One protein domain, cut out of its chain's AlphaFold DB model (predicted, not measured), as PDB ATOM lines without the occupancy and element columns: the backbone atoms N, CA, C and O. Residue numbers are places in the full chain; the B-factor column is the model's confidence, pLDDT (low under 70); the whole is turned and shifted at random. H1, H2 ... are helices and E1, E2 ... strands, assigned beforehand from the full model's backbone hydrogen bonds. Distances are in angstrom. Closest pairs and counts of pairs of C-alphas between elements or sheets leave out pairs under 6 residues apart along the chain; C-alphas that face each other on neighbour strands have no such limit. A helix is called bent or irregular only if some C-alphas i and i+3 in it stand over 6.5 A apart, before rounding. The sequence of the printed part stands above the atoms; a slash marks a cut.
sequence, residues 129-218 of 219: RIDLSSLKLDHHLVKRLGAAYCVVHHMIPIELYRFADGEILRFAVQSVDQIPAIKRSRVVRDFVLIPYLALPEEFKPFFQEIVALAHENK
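AT A GLANCE: This is residues 129 to 218 of the 219 residues of an uncharacterized protein of Candidatus Aminicenantes bacterium (UniProt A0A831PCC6). A small twisted sheet of three strands has two short helices over one face, H1 crosswise at the E1 edge and H3 lengthwise at the E3 edge, while the long helix H4 stands at one end of the strands, with the short H2 packed on it. The turn of the hairpin E1 and E2 lies at the far end of the sheet from H4, and this stretch from turn to helix makes the greatest length. The 90 printed residues hold four named helices and three named strands, in the order H1 H2 E1 E2 H3 E3 H4; the sheet runs E1 E2 E3 and is mixed, and the class is mixed, helices and strands. The whole is compact, with a radius of gyration of the C-alphas of 12.3 A, and rounded, spanning 34 by 32 by 24 A.

HOW THE PARTS SIT: Start at Arg 129 and go on to the first named helix, H1, residues 139 to 145. A tight link leads to H2, residues 147 to 152, which is close to H1 but not clearly touching it; their closest C-alphas, of Val 142 and Cys 150, are 7.3 A apart. Next comes E1, residues 156 to 162, and H1 lies over it, across the strands at 82 degrees on the local plane. The height of H1 over the sheet is 9.0 A, and the closest C-alphas of H1 and E1, of Val 142 and Pro 157, are 6.6 A apart. Look then at E2, residues 167 to 173, which forms an antiparallel hairpin with E1; N 158 and O 170 are 2.8 A apart, within hydrogen-bond range. H3, residues 176 to 183, is on the same face of the sheet as H1, at a height of 9.1 A. E3, residues 191 to 197, is the parallel neighbour of E2, with N 173 and O 196 at 2.8 A, within hydrogen-bond range. E2, H3 and E3 form a strand-helix-strand unit, two parallel neighbour strands with a helix between, and its crossover is right-handed. H3 lies over E3 and runs along the strands, at 14 degrees to E3 on the local plane; their closest C-alphas, of Ile 179 and Pro 195, are 7.3 A apart. H4, residues 200 to 216, only grazes the sheet with its residues 200 to 210. With residues 207 to 214 alone H4 touches H2, opposite ways at a steep tilt of 56 degrees; the closest C-alphas, of Ala 147 and Ala 214, are 4.8 A apart. H3 is apart from H1, H2 and H4. Every O i to N i+4 pair is within hydrogen-bond range in H1 and H2, against 2 of 4 in H3 and 11 of 13 in H4.

IN THESE COORDINATES: Find C-alpha 139 at (22.243, -54.322, -40.082), where H1 begins; it measures 9.9 A, and H2 8.7 A. From C-alpha 156 at (22.288, -44.409, -35.646), E1 runs 18.3 A; E2 runs 19.2 A and E3 18.4 A. H3, 11.6 A long, is only just irregular, with C-alphas 177 and 180 at 6.6 A. H4 is only just irregular too, with C-alphas 202 and 205 at 6.6 A; it runs 24.3 A to C-alpha 216 at (21.050, -50.886, -51.879).

THE WHOLE: The two C-alphas farthest apart, of Ala 164 and Glu 201, are 36.3 A from each other. The printed part has no cut and no long link; H3 to E3, with 7 residues, is short, and the other links are tight. The mean pLDDT of the printed part is 86.4, and residues 217 to 218 are under 70.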
ATOM      1  N   ARG A 129      26.115 -38.717 -23.338       73.44
ATOM      2  CA  ARG A 129      27.086 -39.004 -24.401       73.44
ATOM      3  C   ARG A 129      27.384 -40.498 -24.467       73.44
ATOM      4  O   ARG A 129      27.497 -41.130 -23.421       73.44
ATOM      5  N   ILE A 130      27.591 -41.018 -25.671       80.25
ATOM      6  CA  ILE A 130      28.048 -42.390 -25.907       80.25
ATOM      7  C   ILE A 130      29.314 -42.388 -26.765       80.25
ATOM      8  O   ILE A 130      29.445 -41.562 -27.664       80.25
ATOM      9  N   ASP A 131      30.220 -43.318 -26.476       78.69
ATOM     10  CA  ASP A 131      31.372 -43.639 -27.317       78.69
ATOM     11  C   ASP A 131      30.971 -44.753 -28.295       78.69
ATOM     12  O   ASP A 131      30.623 -45.860 -27.876       78.69
ATOM     13  N   LEU A 132      30.989 -44.457 -29.597       84.38
ATOM     14  CA  LEU A 132      30.652 -45.434 -30.640       84.38
ATOM     15  C   LEU A 132      31.871 -46.199 -31.175       84.38
ATOM     16  O   LEU A 132      31.710 -47.036 -32.057       84.38
ATOM     17  N   SER A 133      33.087 -45.957 -30.680       75.31
ATOM     18  CA  SER A 133      34.324 -46.533 -31.235       75.31
ATOM     19  C   SER A 133      34.360 -48.065 -31.256       75.31
ATOM     20  O   SER A 133      35.010 -48.652 -32.117       75.31
ATOM     21  N   SER A 134      33.646 -48.714 -30.333       73.62
ATOM     22  CA  SER A 134      33.531 -50.176 -30.233       73.62
ATOM     23  C   SER A 134      32.174 -50.720 -30.686       73.62
ATOM     24  O   SER A 134      31.929 -51.924 -30.590       73.62
ATOM     25  N   LEU A 135      31.285 -49.854 -31.187       81.62
ATOM     26  CA  LEU A 135      29.985 -50.277 -31.684       81.62
ATOM     27  C   LEU A 135      30.167 -51.126 -32.946       81.62
ATOM     28  O   LEU A 135      30.892 -50.758 -33.868       81.62
ATOM     29  N   LYS A 136      29.447 -52.245 -33.016       85.06
ATOM     30  CA  LYS A 136      29.223 -52.965 -34.268       85.06
ATOM     31  C   LYS A 136      27.811 -52.659 -34.743       85.06
ATOM     32  O   LYS A 136      26.857 -52.939 -34.022       85.06
ATOM     33  N   LEU A 137      27.682 -52.090 -35.940       88.50
ATOM     34  CA  LEU A 137      26.376 -51.753 -36.492       88.50
ATOM     35  C   LEU A 137      25.557 -53.028 -36.734       88.50
ATOM     36  O   LEU A 137      25.994 -53.945 -37.431       88.50
ATOM     37  N   ASP A 138      24.353 -53.086 -36.169       91.06
ATOM     38  CA  ASP A 138      23.413 -54.171 -36.439       91.06
ATOM     39  C   ASP A 138      22.581 -53.850 -37.691       91.06
ATOM     40  O   ASP A 138      21.624 -53.071 -37.672       91.06
ATOM     41  N   HIS A 139      22.933 -54.492 -38.805       91.56
ATOM     42  CA  HIS A 139      22.243 -54.322 -40.082       91.56
ATOM     43  C   HIS A 139      20.789 -54.809 -40.032       91.56
ATOM     44  O   HIS A 139      19.951 -54.285 -40.771       91.56
ATOM     45  N   HIS A 140      20.458 -55.796 -39.191       92.06
ATOM     46  CA  HIS A 140      19.077 -56.246 -39.020       92.06
ATOM     47  C   HIS A 140      18.247 -55.177 -38.317       92.06
ATOM     48  O   HIS A 140      17.127 -54.901 -38.749       92.06
ATOM     49  N   LEU A 141      18.810 -54.523 -37.300       93.25
ATOM     50  CA  LEU A 141      18.167 -53.400 -36.623       93.25
ATOM     51  C   LEU A 141      17.962 -52.206 -37.569       93.25
ATOM     52  O   LEU A 141      16.860 -51.659 -37.640       93.25
ATOM     53  N   VAL A 142      18.980 -51.848 -38.359       93.81
ATOM     54  CA  VAL A 142      18.876 -50.783 -39.376       93.81
ATOM     55  C   VAL A 142      17.798 -51.112 -40.411       93.81
ATOM     56  O   VAL A 142      16.993 -50.250 -40.758       93.81
ATOM     57  N   LYS A 143      17.731 -52.361 -40.888       91.62
ATOM     58  CA  LYS A 143      16.678 -52.807 -41.817       91.62
ATOM     59  C   LYS A 143      15.293 -52.773 -41.177       91.62
ATOM     60  O   LYS A 143      14.354 -52.333 -41.832       91.62
ATOM     61  N   ARG A 144      15.169 -53.180 -39.909       91.62
ATOM     62  CA  ARG A 144      13.905 -53.165 -39.158       91.62
ATOM     63  C   ARG A 144      13.341 -51.751 -39.012       91.62
ATOM     64  O   ARG A 144      12.146 -51.562 -39.195       91.62
ATOM     65  N   LEU A 145      14.188 -50.772 -38.692       92.00
ATOM     66  CA  LEU A 145      13.783 -49.363 -38.603       92.00
ATOM     67  C   LEU A 145      13.634 -48.701 -39.980       92.00
ATOM     68  O   LEU A 145      12.928 -47.707 -40.123       92.00
ATOM     69  N   GLY A 146      14.303 -49.253 -40.990       93.62
ATOM     70  CA  GLY A 146      14.432 -48.688 -42.321       93.62
ATOM     71  C   GLY A 146      15.677 -47.810 -42.428       93.62
ATOM     72  O   GLY A 146      15.801 -46.777 -41.766       93.62
ATOM     73  N   ALA A 147      16.591 -48.170 -43.330       93.94
ATOM     74  CA  ALA A 147      17.814 -47.398 -43.555       93.94
ATOM     75  C   ALA A 147      17.499 -45.951 -43.984       93.94
ATOM     76  O   ALA A 147      18.074 -45.004 -43.455       93.94
ATOM     77  N   ALA A 148      16.506 -45.760 -44.862       92.50
ATOM     78  CA  ALA A 148      16.048 -44.429 -45.266       92.50
ATOM     79  C   ALA A 148      15.526 -43.596 -44.083       92.50
ATOM     80  O   ALA A 148      15.792 -42.399 -44.018       92.50
ATOM     81  N   TYR A 149      14.830 -44.224 -43.131       93.94
ATOM     82  CA  TYR A 149      14.360 -43.559 -41.918       93.94
ATOM     83  C   TYR A 149      15.535 -43.088 -41.049       93.94
ATOM     84  O   TYR A 149      15.574 -41.924 -40.649       93.94
ATOM     85  N   CYS A 150      16.533 -43.953 -40.838       94.50
ATOM     86  CA  CYS A 150      17.742 -43.613 -40.086       94.50
ATOM     87  C   CYS A 150      18.504 -42.438 -40.725       94.50
ATOM     88  O   CYS A 150      18.942 -41.533 -40.014       94.50
ATOM     89  N   VAL A 151      18.597 -42.406 -42.062       94.12
ATOM     90  CA  VAL A 151      19.223 -41.303 -42.812       94.12
ATOM     91  C   VAL A 151      18.427 -40.004 -42.677       94.12
ATOM     92  O   VAL A 151      19.004 -38.977 -42.329       94.12
ATOM     93  N   VAL A 152      17.111 -40.037 -42.914       92.81
ATOM     94  CA  VAL A 152      16.236 -38.848 -42.853       92.81
ATOM     95  C   VAL A 152      16.271 -38.201 -41.474       92.81
ATOM     96  O   VAL A 152      16.343 -36.980 -41.361       92.81
ATOM     97  N   HIS A 153      16.240 -39.014 -40.422       92.75
ATOM     98  CA  HIS A 153      16.283 -38.526 -39.050       92.75
ATOM     99  C   HIS A 153      17.700 -38.334 -38.509       92.75
ATOM    100  O   HIS A 153      17.858 -37.873 -37.379       92.75
ATOM    101  N   HIS A 154      18.714 -38.656 -39.315       93.69
ATOM    102  CA  HIS A 154      20.123 -38.536 -38.975       93.69
ATOM    103  C   HIS A 154      20.427 -39.164 -37.597       93.69
ATOM    104  O   HIS A 154      20.994 -38.540 -36.696       93.69
ATOM    105  N   MET A 155      20.016 -40.426 -37.444       94.19
ATOM    106  CA  MET A 155      20.224 -41.242 -36.246       94.19
ATOM    107  C   MET A 155      20.956 -42.545 -36.573       94.19
ATOM    108  O   MET A 155      20.803 -43.095 -37.664       94.19
ATOM    109  N   ILE A 156      21.706 -43.063 -35.602       95.50
ATOM    110  CA  ILE A 156      22.288 -44.409 -35.646       95.50
ATOM    111  C   ILE A 156      21.587 -45.255 -34.588       95.50
ATOM    112  O   ILE A 156      21.714 -44.944 -33.403       95.50
ATOM    113  N   PRO A 157      20.849 -46.307 -34.962       93.81
ATOM    114  CA  PRO A 157      20.354 -47.251 -33.976       93.81
ATOM    115  C   PRO A 157      21.528 -48.044 -33.390       93.81
ATOM    116  O   PRO A 157      22.368 -48.557 -34.126       93.81
ATOM    117  N   ILE A 158      21.591 -48.101 -32.063       91.69
ATOM    118  CA  ILE A 158      22.675 -48.745 -31.315       91.69
ATOM    119  C   ILE A 158      22.250 -50.160 -30.943       91.69
ATOM    120  O   ILE A 158      22.873 -51.133 -31.351       91.69
ATOM    121  N   GLU A 159      21.167 -50.268 -30.180       89.19
ATOM    122  CA  GLU A 159      20.689 -51.518 -29.602       89.19
ATOM    123  C   GLU A 159      19.170 -51.467 -29.464       89.19
ATOM    124  O   GLU A 159      18.580 -50.398 -29.274       89.19
ATOM    125  N   LEU A 160      18.545 -52.640 -29.526       88.38
ATOM    126  CA  LEU A 160      17.119 -52.810 -29.297       88.38
ATOM    127  C   LEU A 160      16.896 -53.951 -28.313       88.38
ATOM    128  O   LEU A 160      17.202 -55.104 -28.613       88.38
ATOM    129  N   TYR A 161      16.348 -53.619 -27.151       82.50
ATOM    130  CA  TYR A 161      15.997 -54.587 -26.121       82.50
ATOM    131  C   TYR A 161      14.515 -54.919 -26.198       82.50
ATOM    132  O   TYR A 161      13.688 -54.034 -26.420       82.50
ATOM    133  N   ARG A 162      14.195 -56.198 -26.006       83.94
ATOM    134  CA  ARG A 162      12.823 -56.701 -25.956       83.94
ATOM    135  C   ARG A 162      12.534 -57.219 -24.560       83.94
ATOM    136  O   ARG A 162      13.270 -58.074 -24.074       83.94
ATOM    137  N   PHE A 163      11.454 -56.731 -23.979       76.88
ATOM    138  CA  PHE A 163      10.921 -57.171 -22.699       76.88
ATOM    139  C   PHE A 163       9.498 -57.706 -22.904       76.88
ATOM    140  O   PHE A 163       8.981 -57.704 -24.025       76.88
ATOM    141  N   ALA A 164       8.887 -58.249 -21.850       74.56
ATOM    142  CA  ALA A 164       7.554 -58.850 -21.938       74.56
ATOM    143  C   ALA A 164       6.442 -57.820 -22.220       74.56
ATOM    144  O   ALA A 164       5.395 -58.173 -22.759       74.56
ATOM    145  N   ASP A 165       6.684 -56.567 -21.855       74.12
ATOM    146  CA  ASP A 165       5.765 -55.431 -21.840       74.12
ATOM    147  C   ASP A 165       6.068 -54.393 -22.938       74.12
ATOM    148  O   ASP A 165       5.138 -53.790 -23.470       74.12
ATOM    149  N   GLY A 166       7.323 -54.281 -23.392       79.44
ATOM    150  CA  GLY A 166       7.689 -53.347 -24.457       79.44
ATOM    151  C   GLY A 166       9.090 -53.527 -25.048       79.44
ATOM    152  O   GLY A 166       9.820 -54.483 -24.773       79.44
ATOM    153  N   GLU A 167       9.483 -52.578 -25.901       85.25
ATOM    154  CA  GLU A 167      10.798 -52.552 -26.546       85.25
ATOM    155  C   GLU A 167      11.526 -51.227 -26.264       85.25
ATOM    156  O   GLU A 167      10.956 -50.143 -26.399       85.25
ATOM    157  N   ILE A 168      12.813 -51.304 -25.910       83.44
ATOM    158  CA  ILE A 168      13.667 -50.132 -25.670       83.44
ATOM    159  C   ILE A 168      14.640 -49.971 -26.833       83.44
ATOM    160  O   ILE A 168      15.502 -50.827 -27.044       83.44
ATOM    161  N   LEU A 169      14.545 -48.852 -27.552       88.56
ATOM    162  CA  LEU A 169      15.463 -48.499 -28.632       88.56
ATOM    163  C   LEU A 169      16.489 -47.470 -28.148       88.56
ATOM    164  O   LEU A 169      16.155 -46.309 -27.880       88.56
ATOM    165  N   ARG A 170      17.758 -47.882 -28.127       88.50
ATOM    166  CA  ARG A 170      18.901 -46.982 -27.968       88.50
ATOM    167  C   ARG A 170      19.356 -46.477 -29.323       88.50
ATOM    168  O   ARG A 170      19.559 -47.261 -30.252       88.50
ATOM    169  N   PHE A 171      19.573 -45.174 -29.434       92.44
ATOM    170  CA  PHE A 171      20.077 -44.580 -30.668       92.44
ATOM    171  C   PHE A 171      20.967 -43.372 -30.399       92.44
ATOM    172  O   PHE A 171      20.755 -42.621 -29.450       92.44
ATOM    173  N   ALA A 172      21.961 -43.180 -31.259       92.50
ATOM    174  CA  ALA A 172      22.822 -42.013 -31.253       92.50
ATOM    175  C   ALA A 172      22.298 -40.935 -32.207       92.50
ATOM    176  O   ALA A 172      21.789 -41.226 -33.294       92.50
ATOM    177  N   VAL A 173      22.494 -39.683 -31.807       93.31
ATOM    178  CA  VAL A 173      22.304 -38.453 -32.584       93.31
ATOM    179  C   VAL A 173      23.527 -37.548 -32.403       93.31
ATOM    180  O   VAL A 173      24.345 -37.764 -31.510       93.31
ATOM    181  N   GLN A 174      23.669 -36.526 -33.244       88.75
ATOM    182  CA  GLN A 174      24.760 -35.546 -33.129       88.75
ATOM    183  C   GLN A 174      24.347 -34.286 -32.358       88.75
ATOM    184  O   GLN A 174      25.191 -33.638 -31.742       88.75
ATOM    185  N   SER A 175      23.058 -33.943 -32.371       82.44
ATOM    186  CA  SER A 175      22.476 -32.838 -31.610       82.44
ATOM    187  C   SER A 175      21.132 -33.231 -30.998       82.44
ATOM    188  O   SER A 175      20.367 -34.023 -31.553       82.44
ATOM    189  N   VAL A 176      20.809 -32.611 -29.864       78.56
ATOM    190  CA  VAL A 176      19.538 -32.791 -29.150       78.56
ATOM    191  C   VAL A 176      18.325 -32.314 -29.960       78.56
ATOM    192  O   VAL A 176      17.229 -32.842 -29.781       78.56
ATOM    193  N   ASP A 177      18.517 -31.388 -30.904       79.19
ATOM    194  CA  ASP A 177      17.452 -30.830 -31.755       79.19
ATOM    195  C   ASP A 177      16.823 -31.865 -32.701       79.19
ATOM    196  O   ASP A 177      15.718 -31.674 -33.211       79.19
ATOM    197  N   GLN A 178      17.504 -32.992 -32.924       82.00
ATOM    198  CA  GLN A 178      17.045 -34.079 -33.795       82.00
ATOM    199  C   GLN A 178      15.988 -34.959 -33.105       82.00
ATOM    200  O   GLN A 178      15.115 -35.546 -33.751       82.00
ATOM    201  N   ILE A 179      16.020 -35.021 -31.771       83.12
ATOM    202  CA  ILE A 179      15.220 -35.948 -30.961       83.12
ATOM    203  C   ILE A 179      13.710 -35.685 -31.076       83.12
ATOM    204  O   ILE A 179      12.961 -36.650 -31.254       83.12
ATOM    205  N   PRO A 180      13.204 -34.433 -31.026       80.69
ATOM    206  CA  PRO A 180      11.767 -34.181 -31.129       80.69
ATOM    207  C   PRO A 180      11.145 -34.641 -32.452       80.69
ATOM    208  O   PRO A 180       9.953 -34.944 -32.491       80.69
ATOM    209  N   ALA A 181      11.909 -34.661 -33.548       84.50
ATOM    210  CA  ALA A 181      11.426 -35.164 -34.835       84.50
ATOM    211  C   ALA A 181      11.311 -36.696 -34.826       84.50
ATOM    212  O   ALA A 181      10.310 -37.235 -35.291       84.50
ATOM    213  N   ILE A 182      12.293 -37.380 -34.230       87.69
ATOM    214  CA  ILE A 182      12.304 -38.842 -34.064       87.69
ATOM    215  C   ILE A 182      11.145 -39.283 -33.166       87.69
ATOM    216  O   ILE A 182      10.350 -40.124 -33.571       87.69
ATOM    217  N   LYS A 183      10.967 -38.646 -31.999       79.88
ATOM    218  CA  LYS A 183       9.884 -38.965 -31.045       79.88
ATOM    219  C   LYS A 183       8.474 -38.854 -31.641       79.88
ATOM    220  O   LYS A 183       7.551 -39.482 -31.142       79.88
ATOM    221  N   ARG A 184       8.289 -38.034 -32.682       82.69
ATOM    222  CA  ARG A 184       6.992 -37.827 -33.352       82.69
ATOM    223  C   ARG A 184       6.753 -38.772 -34.533       82.69
ATOM    224  O   ARG A 184       5.660 -38.762 -35.099       82.69
ATOM    225  N   SER A 185       7.747 -39.564 -34.925       87.44
ATOM    226  CA  SER A 185       7.616 -40.508 -36.031       87.44
ATOM    227  C   SER A 185       6.754 -41.710 -35.650       87.44
ATOM    228  O   SER A 185       6.837 -42.239 -34.545       87.44
ATOM    229  N   ARG A 186       5.962 -42.197 -36.614       87.25
ATOM    230  CA  ARG A 186       5.173 -43.428 -36.461       87.25
ATOM    231  C   ARG A 186       6.042 -44.680 -36.356       87.25
ATOM    232  O   ARG A 186       5.623 -45.624 -35.706       87.25
ATOM    233  N   VAL A 187       7.227 -44.678 -36.975       87.44
ATOM    234  CA  VAL A 187       8.133 -45.844 -37.022       87.44
ATOM    235  C   VAL A 187       8.569 -46.266 -35.627       87.44
ATOM    236  O   VAL A 187       8.753 -47.449 -35.376       87.44
ATOM    237  N   VAL A 188       8.739 -45.293 -34.730       85.19
ATOM    238  CA  VAL A 188       9.312 -45.512 -33.402       85.19
ATOM    239  C   VAL A 188       8.339 -45.267 -32.257       85.19
ATOM    240  O   VAL A 188       8.751 -45.130 -31.110       85.19
ATOM    241  N   ARG A 189       7.044 -45.180 -32.570       82.06
ATOM    242  CA  ARG A 189       6.007 -44.805 -31.606       82.06
ATOM    243  C   ARG A 189       5.859 -45.814 -30.468       82.06
ATOM    244  O   ARG A 189       5.545 -45.409 -29.356       82.06
ATOM    245  N   ASP A 190       6.110 -47.082 -30.770       81.56
ATOM    246  CA  ASP A 190       5.933 -48.195 -29.838       81.56
ATOM    247  C   ASP A 190       7.239 -48.552 -29.103       81.56
ATOM    248  O   ASP A 190       7.275 -49.509 -28.336       81.56
ATOM    249  N   PHE A 191       8.320 -47.788 -29.319       83.81
ATOM    250  CA  PHE A 191       9.573 -47.954 -28.583       83.81
ATOM    251  C   PHE A 191       9.685 -46.936 -27.454       83.81
ATOM    252  O   PHE A 191       9.426 -45.742 -27.632       83.81
ATOM    253  N   VAL A 192      10.239 -47.373 -26.327       79.06
ATOM    254  CA  VAL A 192      10.834 -46.452 -25.361       79.06
ATOM    255  C   VAL A 192      12.181 -45.995 -25.905       79.06
ATOM    256  O   VAL A 192      13.089 -46.783 -26.162       79.06
ATOM    257  N   LEU A 193      12.282 -44.689 -26.131       82.44
ATOM    258  CA  LEU A 193      13.396 -44.063 -26.828       82.44
ATOM    259  C   LEU A 193      14.448 -43.546 -25.851       82.44
ATOM    260  O   LEU A 193      14.182 -42.601 -25.106       82.44
ATOM    261  N   ILE A 194      15.659 -44.100 -25.935       81.44
ATOM    262  CA  ILE A 194      16.824 -43.647 -25.167       81.44
ATOM    263  C   ILE A 194      17.849 -43.030 -26.135       81.44
ATOM    264  O   ILE A 194      18.592 -43.758 -26.803       81.44
ATOM    265  N   PRO A 195      17.860 -41.689 -26.270       85.12
ATOM    266  CA  PRO A 195      18.810 -40.996 -27.125       85.12
ATOM    267  C   PRO A 195      20.176 -40.847 -26.448       85.12
ATOM    268  O   PRO A 195      20.261 -40.547 -25.257       85.12
ATOM    269  N   TYR A 196      21.228 -40.916 -27.257       85.75
ATOM    270  CA  TYR A 196      22.593 -40.565 -26.879       85.75
ATOM    271  C   TYR A 196      23.195 -39.549 -27.849       85.75
ATOM    272  O   TYR A 196      22.905 -39.559 -29.043       85.75
ATOM    273  N   LEU A 197      24.071 -38.683 -27.353       83.69
ATOM    274  CA  LEU A 197      24.914 -37.806 -28.156       83.69
ATOM    275  C   LEU A 197      26.217 -38.528 -28.494       83.69
ATOM    276  O   LEU A 197      26.962 -38.910 -27.598       83.69
ATOM    277  N   ALA A 198      26.522 -38.663 -29.776       88.44
ATOM    278  CA  ALA A 198      27.816 -39.158 -30.234       88.44
ATOM    279  C   ALA A 198      28.654 -38.016 -30.811       88.44
ATOM    280  O   ALA A 198      28.115 -37.024 -31.317       88.44
ATOM    281  N   LEU A 199      29.981 -38.138 -30.743       85.94
ATOM    282  CA  LEU A 199      30.854 -37.163 -31.388       85.94
ATOM    283  C   LEU A 199      30.758 -37.280 -32.919       85.94
ATOM    284  O   LEU A 199      30.551 -38.377 -33.442       85.94
ATOM    285  N   PRO A 200      30.921 -36.179 -33.674       87.62
ATOM    286  CA  PRO A 200      30.856 -36.221 -35.133       87.62
ATOM    287  C   PRO A 200      31.823 -37.232 -35.762       87.62
ATOM    288  O   PRO A 200      31.460 -37.914 -36.719       87.62
ATOM    289  N   GLU A 201      33.037 -37.336 -35.228       88.69
ATOM    290  CA  GLU A 201      34.075 -38.283 -35.647       88.69
ATOM    291  C   GLU A 201      33.683 -39.751 -35.440       88.69
ATOM    292  O   GLU A 201      34.026 -40.589 -36.267       88.69
ATOM    293  N   GLU A 202      32.931 -40.050 -34.385       89.00
ATOM    294  CA  GLU A 202      32.448 -41.395 -34.063       89.00
ATOM    295  C   GLU A 202      31.180 -41.730 -34.848       89.00
ATOM    296  O   GLU A 202      30.980 -42.862 -35.263       89.00
ATOM    297  N   PHE A 203      30.323 -40.737 -35.083       93.12
ATOM    298  CA  PHE A 203      29.041 -40.908 -35.759       93.12
ATOM    299  C   PHE A 203      29.201 -41.108 -37.273       93.12
ATOM    300  O   PHE A 203      28.520 -41.934 -37.879       93.12
ATOM    301  N   LYS A 204      30.087 -40.337 -37.916       92.31
ATOM    302  CA  LYS A 204      30.216 -40.308 -39.384       92.31
ATOM    303  C   LYS A 204      30.443 -41.686 -40.031       92.31
ATOM    304  O   LYS A 204      29.732 -41.952 -40.999       92.31
ATOM    305  N   PRO A 205      31.362 -42.550 -39.550       92.88
ATOM    306  CA  PRO A 205      31.633 -43.841 -40.188       92.88
ATOM    307  C   PRO A 205      30.391 -44.739 -40.257       92.88
ATOM    308  O   PRO A 205      30.006 -45.188 -41.333       92.88
ATOM    309  N   PHE A 206      29.697 -44.912 -39.130       93.31
ATOM    310  CA  PHE A 206      28.475 -45.716 -39.064       93.31
ATOM    311  C   PHE A 206      27.336 -45.103 -39.875       93.31
ATOM    312  O   PHE A 206      26.565 -45.812 -40.516       93.31
ATOM    313  N   PHE A 207      27.220 -43.775 -39.885       93.75
ATOM    314  CA  PHE A 207      26.184 -43.123 -40.675       93.75
ATOM    315  C   PHE A 207      26.400 -43.306 -42.181       93.75
ATOM    316  O   PHE A 207      25.438 -43.534 -42.911       93.75
ATOM    317  N   GLN A 208      27.649 -43.265 -42.653       93.12
ATOM    318  CA  GLN A 208      27.985 -43.564 -44.049       93.12
ATOM    319  C   GLN A 208      27.620 -45.004 -44.428       93.12
ATOM    320  O   GLN A 208      27.087 -45.234 -45.514       93.12
ATOM    321  N   GLU A 209      27.838 -45.954 -43.523       93.44
ATOM    322  CA  GLU A 209      27.428 -47.345 -43.710       93.44
ATOM    323  C   GLU A 209      25.898 -47.482 -43.829       93.44
ATOM    324  O   GLU A 209      25.396 -48.124 -44.752       93.44
ATOM    325  N   ILE A 210      25.130 -46.793 -42.976       93.12
ATOM    326  CA  ILE A 210      23.659 -46.745 -43.075       93.12
ATOM    327  C   ILE A 210      23.203 -46.115 -44.400       93.12
ATOM    328  O   ILE A 210      22.246 -46.594 -45.014       93.12
ATOM    329  N   VAL A 211      23.878 -45.059 -44.864       93.12
ATOM    330  CA  VAL A 211      23.596 -44.438 -46.168       93.12
ATOM    331  C   VAL A 211      23.811 -45.443 -47.299       93.12
ATOM    332  O   VAL A 211      22.939 -45.565 -48.162       93.12
ATOM    333  N   ALA A 212      24.902 -46.214 -47.280       91.94
ATOM    334  CA  ALA A 212      25.146 -47.266 -48.269       91.94
ATOM    335  C   ALA A 212      24.011 -48.309 -48.283       91.94
ATOM    336  O   ALA A 212      23.444 -48.589 -49.342       91.94
ATOM    337  N   LEU A 213      23.575 -48.775 -47.107       90.62
ATOM    338  CA  LEU A 213      22.438 -49.698 -46.971       90.62
ATOM    339  C   LEU A 213      21.120 -49.103 -47.500       90.62
ATOM    340  O   LEU A 213      20.267 -49.827 -48.019       90.62
ATOM    341  N   ALA A 214      20.914 -47.789 -47.383       87.94
ATOM    342  CA  ALA A 214      19.728 -47.123 -47.922       87.94
ATOM    343  C   ALA A 214      19.719 -47.076 -49.459       87.94
ATOM    344  O   ALA A 214      18.643 -47.108 -50.062       87.94
ATOM    345  N   HIS A 215      20.891 -47.013 -50.095       84.94
ATOM    346  CA  HIS A 215      21.017 -47.041 -51.553       84.94
ATOM    347  C   HIS A 215      20.802 -48.442 -52.137       84.94
ATOM    348  O   HIS A 215      20.189 -48.560 -53.196       84.94
ATOM    349  N   GLU A 216      21.241 -49.494 -51.444       76.88
ATOM    350  CA  GLU A 216      21.050 -50.886 -51.879       76.88
ATOM    351  C   GLU A 216      19.575 -51.300 -51.903       76.88
ATOM    352  O   GLU A 216      19.145 -51.952 -52.845       76.88
ATOM    353  N   ASN A 217      18.774 -50.847 -50.933       62.50
ATOM    354  CA  ASN A 217      17.337 -51.155 -50.861       62.50
ATOM    355  C   ASN A 217      16.471 -50.396 -51.892       62.50
ATOM    356  O   ASN A 217      15.252 -50.560 -51.902       62.50
ATOM    357  N   LYS A 218      17.066 -49.522 -52.721       57.03
ATOM    358  CA  LYS A 218      16.385 -48.840 -53.839       57.03
ATOM    359  C   LYS A 218      16.567 -49.548 -55.191       57.03
ATOM    360  O   LYS A 218      16.007 -49.066 -56.176       57.03
TER     361      LYS A 218